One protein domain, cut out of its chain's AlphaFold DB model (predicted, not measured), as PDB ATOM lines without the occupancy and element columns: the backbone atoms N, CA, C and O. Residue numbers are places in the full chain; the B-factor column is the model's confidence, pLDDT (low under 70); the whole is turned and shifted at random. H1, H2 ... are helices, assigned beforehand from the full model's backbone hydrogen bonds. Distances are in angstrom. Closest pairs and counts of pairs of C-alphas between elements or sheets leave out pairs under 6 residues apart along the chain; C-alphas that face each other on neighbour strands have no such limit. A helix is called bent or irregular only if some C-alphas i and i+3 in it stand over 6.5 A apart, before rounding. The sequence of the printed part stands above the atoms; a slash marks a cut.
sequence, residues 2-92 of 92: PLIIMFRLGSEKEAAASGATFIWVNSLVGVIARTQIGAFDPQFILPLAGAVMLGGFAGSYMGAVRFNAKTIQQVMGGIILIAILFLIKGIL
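What this domain is: This is residues 2 to 92 of the 92 residues of an uncharacterized protein of Candidatus Marinimicrobia bacterium (UniProt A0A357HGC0). Three long helices make a loose, open frame: H3 folds back alongside H2 with a gap between them, and H4 then turns away from the end of H3, the two opening as a V. The start of H2, the end of H3 and the start of H4 meet at one corner, with short H1 beside the start of H2, while residues 81 to 92 stick out. The printed part has 91 residues with four named helices, H1 to H4 in order, and no named strand; its class is all helix. It is loose, with a radius of gyration of the C-alphas of 16.1 A and spans of 43 by 40 by 23 A.

How they stand to each other: H1, residues 2 to 6, touches residues 12 to 15 alone of H2, residues 12 to 36; their closest C-alphas, of Ile 4 and Ala 15, are 6.0 A apart. H2 and H3, residues 42 to 66, are near each other, with closest C-alphas 8.3 A apart. H4, residues 69 to 91, is close to but not clearly touching H3, at a steep tilt of 40 degrees, opposite ways; their closest C-alphas, of Gly 63 and Ile 72, are 7.0 A apart. Residues 69 to 73 of H4 touch residues 12 to 13 of H2, at a steep tilt of 54 degrees, the same way; the closest C-alphas, of Glu 12 and Gln 73, are 6.0 A apart. H1 is apart from H3 and H4. Each O i to N i+4 pair is within hydrogen-bond range in H1, H2 and H4, and 19 of 21 are in H3.

Where its parts are: H1 begins at C-alpha 2, (123.362, 44.735, 84.586). H2 is 36.3 A from first to last C-alpha, H3 34.1 A and H4 32.9 A. H3 begins at C-alpha 42, (92.032, 32.506, 87.918), and is neither bent nor irregular, but only just: C-alphas 44 and 47 are 6.2 A apart. H4 ends at C-alpha 91, (111.965, 58.643, 95.156).

The domain as a whole: The two C-alphas farthest apart, of Gly 38 and Lys 70, are 44.7 A apart. The printed part has no cut, and its three links are tight. The mean pLDDT of the printed part is 86.2, and residue 92, the chain's last, is under 70.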
ATOM      1  N   PRO A   2     122.421  43.644  84.867       73.00
ATOM      2  CA  PRO A   2     123.362  44.735  84.586       73.00
ATOM      3  C   PRO A   2     124.807  44.370  84.942       73.00
ATOM      4  O   PRO A   2     125.727  44.687  84.198       73.00
ATOM      5  N   LEU A   3     124.992  43.611  86.028       83.44
ATOM      6  CA  LEU A   3     126.307  43.138  86.465       83.44
ATOM      7  C   LEU A   3     126.989  42.226  85.431       83.44
ATOM      8  O   LEU A   3     128.197  42.317  85.264       83.44
ATOM      9  N   ILE A   4     126.231  41.404  84.693       85.31
ATOM     10  CA  ILE A   4     126.788  40.526  83.646       85.31
ATOM     11  C   ILE A   4     127.474  41.369  82.563       85.31
ATOM     12  O   ILE A   4     128.571  41.038  82.123       85.31
ATOM     13  N   ILE A   5     126.864  42.499  82.197       81.62
ATOM     14  CA  ILE A   5     127.388  43.421  81.184       81.62
ATOM     15  C   ILE A   5     128.538  44.259  81.762       81.62
ATOM     16  O   ILE A   5     129.586  44.372  81.130       81.62
ATOM     17  N   MET A   6     128.384  44.802  82.977       81.62
ATOM     18  CA  MET A   6     129.415  45.624  83.635       81.62
ATOM     19  C   MET A   6     130.727  44.863  83.847       81.62
ATOM     20  O   MET A   6     131.800  45.407  83.602       81.62
ATOM     21  N   PHE A   7     130.642  43.601  84.269       89.56
ATOM     22  CA  PHE A   7     131.809  42.743  84.474       89.56
ATOM     23  C   PHE A   7     132.238  41.990  83.207       89.56
ATOM     24  O   PHE A   7     133.163  41.185  83.272       89.56
ATOM     25  N   ARG A   8     131.595  42.246  82.055       82.38
ATOM     26  CA  ARG A   8     131.877  41.587  80.765       82.38
ATOM     27  C   ARG A   8     131.839  40.052  80.859       82.38
ATOM     28  O   ARG A   8     132.587  39.370  80.169       82.38
ATOM     29  N   LEU A   9     130.962  39.519  81.714       87.19
ATOM     30  CA  LEU A   9     130.796  38.081  81.977       87.19
ATOM     31  C   LEU A   9     130.008  37.358  80.877       87.19
ATOM     32  O   LEU A   9     129.918  36.137  80.885       87.19
ATOM     33  N   GLY A  10     129.411  38.113  79.961       84.69
ATOM     34  CA  GLY A  10     128.673  37.597  78.823       84.69
ATOM     35  C   GLY A  10     128.210  38.731  77.922       84.69
ATOM     36  O   GLY A  10     128.212  39.905  78.304       84.69
ATOM     37  N   SER A  11     127.815  38.364  76.712       83.62
ATOM     38  CA  SER A  11     127.170  39.257  75.756       83.62
ATOM     39  C   SER A  11     125.795  39.718  76.248       83.62
ATOM     40  O   SER A  11     125.176  39.135  77.140       83.62
ATOM     41  N   GLU A  12     125.256  40.749  75.611       78.31
ATOM     42  CA  GLU A  12     123.924  41.280  75.897       78.31
ATOM     43  C   GLU A  12     122.821  40.237  75.704       78.31
ATOM     44  O   GLU A  12     121.846  40.226  76.457       78.31
ATOM     45  N   LYS A  13     122.987  39.338  74.724       80.12
ATOM     46  CA  LYS A  13     122.067  38.216  74.498       80.12
ATOM     47  C   LYS A  13     122.122  37.210  75.647       80.12
ATOM     48  O   LYS A  13     121.072  36.767  76.102       80.12
ATOM     49  N   GLU A  14     123.315  36.872  76.131       85.50
ATOM     50  CA  GLU A  14     123.493  35.939  77.255       85.50
ATOM     51  C   GLU A  14     122.978  36.528  78.564       85.50
ATOM     52  O   GLU A  14     122.299  35.834  79.322       85.50
ATOM     53  N   ALA A  15     123.231  37.821  78.793       85.69
ATOM     54  CA  ALA A  15     122.618  38.550  79.888       85.69
ATOM     55  C   ALA A  15     121.093  38.430  79.772       85.69
ATOM     56  O   ALA A  15     120.485  37.792  80.624       85.69
ATOM     57  N   ALA A  16     120.477  38.919  78.691       82.94
ATOM     58  CA  ALA A  16     119.025  38.864  78.498       82.94
ATOM     59  C   ALA A  16     118.430  37.454  78.694       82.94
ATOM     60  O   ALA A  16     117.415  37.312  79.379       82.94
ATOM     61  N   ALA A  17     119.080  36.416  78.161       85.19
ATOM     62  CA  ALA A  17     118.658  35.026  78.321       85.19
ATOM     63  C   ALA A  17     118.691  34.573  79.790       85.19
ATOM     64  O   ALA A  17     117.702  34.043  80.292       85.19
ATOM     65  N   SER A  18     119.785  34.843  80.507       89.31
ATOM     66  CA  SER A  18     119.895  34.545  81.940       89.31
ATOM     67  C   SER A  18     118.805  35.257  82.758       89.31
ATOM     68  O   SER A  18     118.251  34.677  83.694       89.31
ATOM     69  N   GLY A  19     118.433  36.481  82.378       88.06
ATOM     70  CA  GLY A  19     117.390  37.257  83.053       88.06
ATOM     71  C   GLY A  19     116.004  36.704  82.816       88.06
ATOM     72  O   GLY A  19     115.238  36.574  83.767       88.06
ATOM     73  N   ALA A  20     115.705  36.348  81.569       86.88
ATOM     74  CA  ALA A  20     114.451  35.705  81.212       86.88
ATOM     75  C   ALA A  20     114.270  34.390  81.983       86.88
ATOM     76  O   ALA A  20     113.219  34.184  82.587       86.88
ATOM     77  N   THR A  21     115.311  33.551  82.053       89.94
ATOM     78  CA  THR A  21     115.280  32.305  82.833       89.94
ATOM     79  C   THR A  21     115.066  32.575  84.321       89.94
ATOM     80  O   THR A  21     114.224  31.933  84.943       89.94
ATOM     81  N   PHE A  22     115.772  33.555  84.897       90.50
ATOM     82  CA  PHE A  22     115.599  33.928  86.303       90.50
ATOM     83  C   PHE A  22     114.170  34.399  86.609       90.50
ATOM     84  O   PHE A  22     113.556  33.919  87.562       90.50
ATOM     85  N   ILE A  23     113.623  35.302  85.786       90.25
ATOM     86  CA  ILE A  23     112.248  35.801  85.930       90.25
ATOM     87  C   ILE A  23     111.256  34.643  85.814       90.25
ATOM     88  O   ILE A  23     110.368  34.525  86.653       90.25
ATOM     89  N   TRP A  24     111.431  33.764  84.825       90.44
ATOM     90  CA  TRP A  24     110.541  32.628  84.601       90.44
ATOM     91  C   TRP A  24     110.505  31.673  85.799       90.44
ATOM     92  O   TRP A  24     109.422  31.354  86.291       90.44
ATOM     93  N   VAL A  25     111.672  31.272  86.319       94.06
ATOM     94  CA  VAL A  25     111.752  30.383  87.490       94.06
ATOM     95  C   VAL A  25     111.133  31.055  88.716       94.06
ATOM     96  O   VAL A  25     110.324  30.438  89.407       94.06
ATOM     97  N   ASN A  26     111.454  32.326  88.970       94.00
ATOM     98  CA  ASN A  26     110.902  33.060  90.109       94.00
ATOM     99  C   ASN A  26     109.370  33.187  90.027       94.00
ATOM    100  O   ASN A  26     108.669  32.983  91.019       94.00
ATOM    101  N   SER A  27     108.833  33.469  88.838       89.38
ATOM    102  CA  SER A  27     107.389  33.496  88.601       89.38
ATOM    103  C   SER A  27     106.744  32.126  88.808       89.38
ATOM    104  O   SER A  27     105.703  32.054  89.459       89.38
ATOM    105  N   LEU A  28     107.356  31.042  88.320       91.38
ATOM    106  CA  LEU A  28     106.844  29.681  88.506       91.38
ATOM    107  C   LEU A  28     106.746  29.318  89.993       91.38
ATOM    108  O   LEU A  28     105.697  28.856  90.445       91.38
ATOM    109  N   VAL A  29     107.804  29.582  90.762       94.19
ATOM    110  CA  VAL A  29     107.816  29.360  92.217       94.19
ATOM    111  C   VAL A  29     106.711  30.175  92.899       94.19
ATOM    112  O   VAL A  29     105.975  29.640  93.729       94.19
ATOM    113  N   GLY A  30     106.534  31.442  92.512       90.19
ATOM    114  CA  GLY A  30     105.475  32.300  93.049       90.19
ATOM    115  C   GLY A  30     104.058  31.797  92.749       90.19
ATOM    116  O   GLY A  30     103.186  31.875  93.617       90.19
ATOM    117  N   VAL A  31     103.821  31.249  91.552       89.31
ATOM    118  CA  VAL A  31     102.529  30.636  91.195       89.31
ATOM    119  C   VAL A  31     102.279  29.389  92.039       89.31
ATOM    120  O   VAL A  31     101.206  29.276  92.625       89.31
ATOM    121  N   ILE A  32     103.268  28.497  92.172       91.50
ATOM    122  CA  ILE A  32     103.148  27.284  92.998       91.50
ATOM    123  C   ILE A  32     102.797  27.650  94.446       91.50
ATOM    124  O   ILE A  32     101.855  27.088  95.008       91.50
ATOM    125  N   ALA A  33     103.492  28.629  95.034       91.44
ATOM    126  CA  ALA A  33     103.225  29.084  96.398       91.44
ATOM    127  C   ALA A  33     101.802  29.650  96.563       91.44
ATOM    128  O   ALA A  33     101.109  29.328  97.528       91.44
ATOM    129  N   ARG A  34     101.321  30.453  95.603       88.06
ATOM    130  CA  ARG A  34      99.948  30.997  95.623       88.06
ATOM    131  C   ARG A  34      98.887  29.908  95.516       88.06
ATOM    132  O   ARG A  34      97.866  30.003  96.193       88.06
ATOM    133  N   THR A  35      99.142  28.876  94.714       87.81
ATOM    134  CA  THR A  35      98.256  27.711  94.599       87.81
ATOM    135  C   THR A  35      98.186  26.930  95.911       87.81
ATOM    136  O   THR A  35      97.098  26.527  96.311       87.81
ATOM    137  N   GLN A  36      99.305  26.767  96.626       90.31
ATOM    138  CA  GLN A  36      99.337  26.055  97.913       90.31
ATOM    139  C   GLN A  36      98.565  26.775  99.029       90.31
ATOM    140  O   GLN A  36      97.938  26.120  99.856       90.31
ATOM    141  N   ILE A  37      98.589  28.111  99.050       91.50
ATOM    142  CA  ILE A  37      97.935  28.925 100.092       91.50
ATOM    143  C   ILE A  37      96.464  29.237  99.722       91.50
ATOM    144  O   ILE A  37      95.761  29.927 100.452       91.50
ATOM    145  N   GLY A  38      95.968  28.735  98.582       84.56
ATOM    146  CA  GLY A  38      94.596  28.979  98.117       84.56
ATOM    147  C   GLY A  38      94.339  30.413  97.631       84.56
ATOM    148  O   GLY A  38      93.195  30.792  97.412       84.56
ATOM    149  N   ALA A  39      95.392  31.209  97.427       84.06
ATOM    150  CA  ALA A  39      95.328  32.596  96.955       84.06
ATOM    151  C   ALA A  39      95.429  32.704  95.419       84.06
ATOM    152  O   ALA A  39      95.898  33.712  94.876       84.06
ATOM    153  N   PHE A  40      95.063  31.634  94.712       84.50
ATOM    154  CA  PHE A  40      95.067  31.586  93.256       84.50
ATOM    155  C   PHE A  40      93.725  32.102  92.734       84.50
ATOM    156  O   PHE A  40      92.716  31.413  92.847       84.50
ATOM    157  N   ASP A  41      93.724  33.307  92.164       88.25
ATOM    158  CA  ASP A  41      92.569  33.887  91.476       88.25
ATOM    159  C   ASP A  41      92.716  33.688  89.957       88.25
ATOM    160  O   ASP A  41      93.509  34.389  89.313       88.25
ATOM    161  N   PRO A  42      91.964  32.750  89.349       84.88
ATOM    162  CA  PRO A  42      92.032  32.506  87.918       84.88
ATOM    163  C   PRO A  42      91.601  33.717  87.092       84.88
ATOM    164  O   PRO A  42      92.158  33.924  86.017       84.88
ATOM    165  N   GLN A  43      90.647  34.527  87.567       90.12
ATOM    166  CA  GLN A  43      90.125  35.666  86.804       90.12
ATOM    167  C   GLN A  43      91.186  36.755  86.629       90.12
ATOM    168  O   GLN A  43      91.227  37.415  85.592       90.12
ATOM    169  N   PHE A  44      92.085  36.889  87.603       87.44
ATOM    170  CA  PHE A  44      93.229  37.791  87.527       87.44
ATOM    171  C   PHE A  44      94.438  37.166  86.812       87.44
ATOM    172  O   PHE A  44      95.115  37.828  86.022       87.44
ATOM    173  N   ILE A  45      94.724  35.883  87.058       86.94
ATOM    174  CA  ILE A  45      95.943  35.228  86.563       86.94
ATOM    175  C   ILE A  45      95.846  34.863  85.075       86.94
ATOM    176  O   ILE A  45      96.849  34.993  84.373       86.94
ATOM    177  N   LEU A  46      94.682  34.445  84.561       89.25
ATOM    178  CA  LEU A  46      94.538  34.046  83.149       89.25
ATOM    179  C   LEU A  46      94.866  35.181  82.163       89.25
ATOM    180  O   LEU A  46      95.641  34.941  81.235       89.25
ATOM    181  N   PRO A  47      94.343  36.413  82.343       92.88
ATOM    182  CA  PRO A  47      94.698  37.534  81.476       92.88
ATOM    183  C   PRO A  47      96.195  37.862  81.520       92.88
ATOM    184  O   PRO A  47      96.809  38.075  80.472       92.88
ATOM    185  N   LEU A  48      96.807  37.838  82.713       89.25
ATOM    186  CA  LEU A  48      98.251  38.041  82.870       89.25
ATOM    187  C   LEU A  48      99.054  36.939  82.170       89.25
ATOM    188  O   LEU A  48     100.020  37.239  81.472       89.25
ATOM    189  N   ALA A  49      98.647  35.678  82.313       88.81
ATOM    190  CA  ALA A  49      99.287  34.550  81.648       88.81
ATOM    191  C   ALA A  49      99.206  34.684  80.120       88.81
ATOM    192  O   ALA A  49     100.208  34.473  79.436       88.81
ATOM    193  N   GLY A  50      98.057  35.109  79.586       92.62
ATOM    194  CA  GLY A  50      97.895  35.405  78.161       92.62
ATOM    195  C   GLY A  50      98.839  36.511  77.683       92.62
ATOM    196  O   GLY A  50      99.540  36.337  76.684       92.62
ATOM    197  N   ALA A  51      98.928  37.616  78.427       92.75
ATOM    198  CA  ALA A  51      99.839  38.716  78.112       92.75
ATOM    199  C   ALA A  51     101.315  38.278  78.145       92.75
ATOM    200  O   ALA A  51     102.079  38.614  77.238       92.75
ATOM    201  N   VAL A  52     101.713  37.488  79.148       90.06
ATOM    202  CA  VAL A  52     103.078  36.954  79.273       90.06
ATOM    203  C   VAL A  52     103.394  35.967  78.151       90.06
ATOM    204  O   VAL A  52     104.493  36.024  77.604       90.06
ATOM    205  N   MET A  53     102.456  35.100  77.757       90.56
ATOM    206  CA  MET A  53     102.664  34.185  76.631       90.56
ATOM    207  C   MET A  53     102.837  34.939  75.313       90.56
ATOM    208  O   MET A  53     103.791  34.672  74.584       90.56
ATOM    209  N   LEU A  54     101.967  35.911  75.022       94.12
ATOM    210  CA  LEU A  54     102.056  36.709  73.797       94.12
ATOM    211  C   LEU A  54     103.336  37.550  73.763       94.12
ATOM    212  O   LEU A  54     104.067  37.524  72.772       94.12
ATOM    213  N   GLY A  55     103.635  38.260  74.853       90.06
ATOM    214  CA  GLY A  55     104.834  39.087  74.969       90.06
ATOM    215  C   GLY A  55     106.120  38.263  74.952       90.06
ATOM    216  O   GLY A  55     107.075  38.629  74.268       90.06
ATOM    217  N   GLY A  56     106.131  37.125  75.647       88.62
ATOM    218  CA  GLY A  56     107.249  36.189  75.674       88.62
ATOM    219  C   GLY A  56     107.516  35.589  74.299       88.62
ATOM    220  O   GLY A  56     108.639  35.661  73.814       88.62
ATOM    221  N   PHE A  57     106.485  35.079  73.621       89.88
ATOM    222  CA  PHE A  57     106.633  34.494  72.289       89.88
ATOM    223  C   PHE A  57     107.090  35.527  71.251       89.88
ATOM    224  O   PHE A  57     108.070  35.298  70.537       89.88
ATOM    225  N   ALA A  58     106.434  36.691  71.201       90.50
ATOM    226  CA  ALA A  58     106.812  37.768  70.288       90.50
ATOM    227  C   ALA A  58     108.237  38.275  70.571       90.50
ATOM    228  O   ALA A  58     109.039  38.427  69.646       90.50
ATOM    229  N   GLY A  59     108.579  38.478  71.847       86.38
ATOM    230  CA  GLY A  59     109.900  38.926  72.281       86.38
ATOM    231  C   GLY A  59     111.007  37.919  71.960       86.38
ATOM    232  O   GLY A  59     112.038  38.307  71.409       86.38
ATOM    233  N   SER A  60     110.784  36.628  72.224       85.31
ATOM    234  CA  SER A  60     111.725  35.551  71.891       85.31
ATOM    235  C   SER A  60     111.949  35.437  70.387       85.31
ATOM    236  O   SER A  60     113.097  35.349  69.953       85.31
ATOM    237  N   TYR A  61     110.886  35.502  69.578       88.19
ATOM    238  CA  TYR A  61     111.007  35.451  68.120       88.19
ATOM    239  C   TYR A  61     111.809  36.640  67.578       88.19
ATOM    240  O   TYR A  61     112.764  36.466  66.815       88.19
ATOM    241  N   MET A  62     111.471  37.857  68.010       84.88
ATOM    242  CA  MET A  62     112.157  39.067  67.557       84.88
ATOM    243  C   MET A  62     113.619  39.102  68.022       84.88
ATOM    244  O   MET A  62     114.497  39.449  67.231       84.88
ATOM    245  N   GLY A  63     113.901  38.691  69.262       80.69
ATOM    246  CA  GLY A  63     115.256  38.642  69.819       80.69
ATOM    247  C   GLY A  63     116.150  37.546  69.223       80.69
ATOM    248  O   GLY A  63     117.362  37.745  69.100       80.69
ATOM    249  N   ALA A  64     115.576  36.405  68.830       78.25
ATOM    250  CA  ALA A  64     116.325  35.292  68.249       78.25
ATOM    251  C   ALA A  64     116.553  35.453  66.739       78.25
ATOM    252  O   ALA A  64     117.674  35.252  66.274       78.25
ATOM    253  N   VAL A  65     115.511  35.824  65.987       76.81
ATOM    254  CA  VAL A  65     115.509  35.751  64.514       76.81
ATOM    255  C   VAL A  65     115.742  37.109  63.859       76.81
ATOM    256  O   VAL A  65     116.427  37.192  62.843       76.81
ATOM    257  N   ARG A  66     115.168  38.186  64.409       77.25
ATOM    258  CA  ARG A  66     115.071  39.475  63.703       77.25
ATOM    259  C   ARG A  66     116.111  40.504  64.141       77.25
ATOM    260  O   ARG A  66     116.470  41.372  63.349       77.25
ATOM    261  N   PHE A  67     116.569  40.445  65.391       82.62
ATOM    262  CA  PHE A  67     117.440  41.468  65.964       82.62
ATOM    263  C   PHE A  67     118.902  41.038  66.097       82.62
ATOM    264  O   PHE A  67     119.252  40.004  66.676       82.62
ATOM    265  N   ASN A  68     119.778  41.922  65.617       81.56
ATOM    266  CA  ASN A  68     121.221  41.817  65.785       81.56
ATOM    267  C   ASN A  68     121.612  42.221  67.215       81.56
ATOM    268  O   ASN A  68     120.889  42.963  67.882       81.56
ATOM    269  N   ALA A  69     122.786  41.781  67.680       76.25
ATOM    270  CA  ALA A  69     123.258  42.048  69.045       76.25
ATOM    271  C   ALA A  69     123.238  43.548  69.403       76.25
ATOM    272  O   ALA A  69     122.760  43.922  70.470       76.25
ATOM    273  N   LYS A  70     123.633  44.416  68.461       82.19
ATOM    274  CA  LYS A  70     123.609  45.878  68.629       82.19
ATOM    275  C   LYS A  70     122.201  46.433  68.883       82.19
ATOM    276  O   LYS A  70     122.034  47.330  69.701       82.19
ATOM    277  N   THR A  71     121.184  45.895  68.214       84.31
ATOM    278  CA  THR A  71     119.788  46.322  68.397       84.31
ATOM    279  C   THR A  71     119.273  45.901  69.769       84.31
ATOM    280  O   THR A  71     118.659  46.702  70.465       84.31
ATOM    281  N   ILE A  72     119.582  44.675  70.202       80.94
ATOM    282  CA  ILE A  72     119.220  44.188  71.542       80.94
ATOM    283  C   ILE A  72     119.901  45.027  72.623       80.94
ATOM    284  O   ILE A  72     119.253  45.413  73.592       80.94
ATOM    285  N   GLN A  73     121.172  45.381  72.430       78.94
ATOM    286  CA  GLN A  73     121.909  46.266  73.330       78.94
ATOM    287  C   GLN A  73     121.253  47.649  73.445       78.94
ATOM    288  O   GLN A  73     121.053  48.138  74.555       78.94
ATOM    289  N   GLN A  74     120.877  48.266  72.320       85.31
ATOM    290  CA  GLN A  74     120.197  49.566  72.312       85.31
ATOM    291  C   GLN A  74     118.831  49.507  73.005       85.31
ATOM    292  O   GLN A  74     118.516  50.383  73.808       85.31
ATOM    293  N   VAL A  75     118.044  48.461  72.738       84.88
ATOM    294  CA  VAL A  75     116.735  48.259  73.372       84.88
ATOM    295  C   VAL A  75     116.888  48.050  74.879       84.88
ATOM    296  O   VAL A  75     116.226  48.738  75.652       84.88
ATOM    297  N   MET A  76     117.788  47.164  75.318       80.19
ATOM    298  CA  MET A  76     118.039  46.950  76.746       80.19
ATOM    299  C   MET A  76     118.533  48.219  77.439       80.19
ATOM    300  O   MET A  76     118.046  48.549  78.519       80.19
ATOM    301  N   GLY A  77     119.471  48.943  76.823       83.62
ATOM    302  CA  GLY A  77     119.968  50.213  77.350       83.62
ATOM    303  C   GLY A  77     118.846  51.238  77.516       83.62
ATOM    304  O   GLY A  77     118.739  51.857  78.572       83.62
ATOM    305  N   GLY A  78     117.959  51.350  76.523       88.62
ATOM    306  CA  GLY A  78     116.772  52.204  76.595       88.62
ATOM    307  C   GLY A  78     115.825  51.815  77.733       88.62
ATOM    308  O   GLY A  78     115.414  52.679  78.505       88.62
ATOM    309  N   ILE A  79     115.533  50.519  77.892       85.75
ATOM    310  CA  ILE A  79     114.687  50.011  78.985       85.75
ATOM    311  C   ILE A  79     115.294  50.353  80.350       85.75
ATOM    312  O   ILE A  79     114.585  50.838  81.229       85.75
ATOM    313  N   ILE A  80     116.600  50.140  80.527       84.19
ATOM    314  CA  ILE A  80     117.299  50.453  81.781       84.19
ATOM    315  C   ILE A  80     117.230  51.956  82.068       84.19
ATOM    316  O   ILE A  80     116.954  52.346  83.199       84.19
ATOM    317  N   LEU A  81     117.431  52.800  81.057       89.31
ATOM    318  CA  LEU A  81     117.395  54.251  81.221       89.31
ATOM    319  C   LEU A  81     115.995  54.737  81.629       89.31
ATOM    320  O   LEU A  81     115.871  55.522  82.567       89.31
ATOM    321  N   ILE A  82     114.939  54.203  81.006       90.00
ATOM    322  CA  ILE A  82     113.549  54.471  81.404       90.00
ATOM    323  C   ILE A  82     113.288  53.989  82.837       90.00
ATOM    324  O   ILE A  82     112.685  54.720  83.621       90.00
ATOM    325  N   ALA A  83     113.758  52.793  83.198       85.31
ATOM    326  CA  ALA A  83     113.596  52.253  84.545       85.31
ATOM    327  C   ALA A  83     114.280  53.134  85.603       85.31
ATOM    328  O   ALA A  83     113.691  53.393  86.651       85.31
ATOM    329  N   ILE A  84     115.482  53.646  85.316       88.94
ATOM    330  CA  ILE A  84     116.197  54.583  86.195       88.94
ATOM    331  C   ILE A  84     115.412  55.890  86.348       88.94
ATOM    332  O   ILE A  84     115.241  56.362  87.470       88.94
ATOM    333  N   LEU A  85     114.891  56.462  85.255       93.06
ATOM    334  CA  LEU A  85     114.080  57.684  85.315       93.06
ATOM    335  C   LEU A  85     112.812  57.492  86.160       93.06
ATOM    336  O   LEU A  85     112.484  58.346  86.983       93.06
ATOM    337  N   PHE A  86     112.122  56.361  85.989       91.00
ATOM    338  CA  PHE A  86     110.960  56.006  86.805       91.00
ATOM    339  C   PHE A  86     111.319  55.844  88.282       91.00
ATOM    340  O   PHE A  86     110.586  56.329  89.141       91.00
ATOM    341  N   LEU A  87     112.446  55.192  88.575       89.75
ATOM    342  CA  LEU A  87     112.915  54.985  89.940       89.75
ATOM    343  C   LEU A  87     113.220  56.319  90.632       89.75
ATOM    344  O   LEU A  87     112.767  56.536  91.748       89.75
ATOM    345  N   ILE A  88     113.925  57.231  89.955       92.31
ATOM    346  CA  ILE A  88     114.235  58.565  90.492       92.31
ATOM    347  C   ILE A  88     112.948  59.353  90.750       92.31
ATOM    348  O   ILE A  88     112.803  59.945  91.815       92.31
ATOM    349  N   LYS A  89     111.988  59.323  89.816       86.94
ATOM    350  CA  LYS A  89     110.694  60.002  89.979       86.94
ATOM    351  C   LYS A  89     109.853  59.425  91.124       86.94
ATOM    352  O   LYS A  89     109.053  60.148  91.694       86.94
ATOM    353  N   GLY A  90     109.990  58.136  91.431       77.31
ATOM    354  CA  GLY A  90     109.310  57.518  92.571       77.31
ATOM    355  C   GLY A  90     109.959  57.814  93.928       77.31
ATOM    356  O   GLY A  90     109.329  57.564  94.950       77.31
ATOM    357  N   ILE A  91     111.205  58.299  93.941       74.25
ATOM    358  CA  ILE A  91     111.965  58.643  95.156       74.25
ATOM    359  C   ILE A  91     111.829  60.133  95.515       74.25
ATOM    360  O   ILE A  91     111.913  60.468  96.696       74.25
ATOM    361  N   LEU A  92     111.658  61.008  94.514       57.66
ATOM    362  CA  LEU A  92     111.488  62.460  94.666       57.66
ATOM    363  C   LEU A  92     110.032  62.837  94.977       57.66
ATOM    364  O   LEU A  92     109.839  63.709  95.851       57.66
TER     365      LEU A  92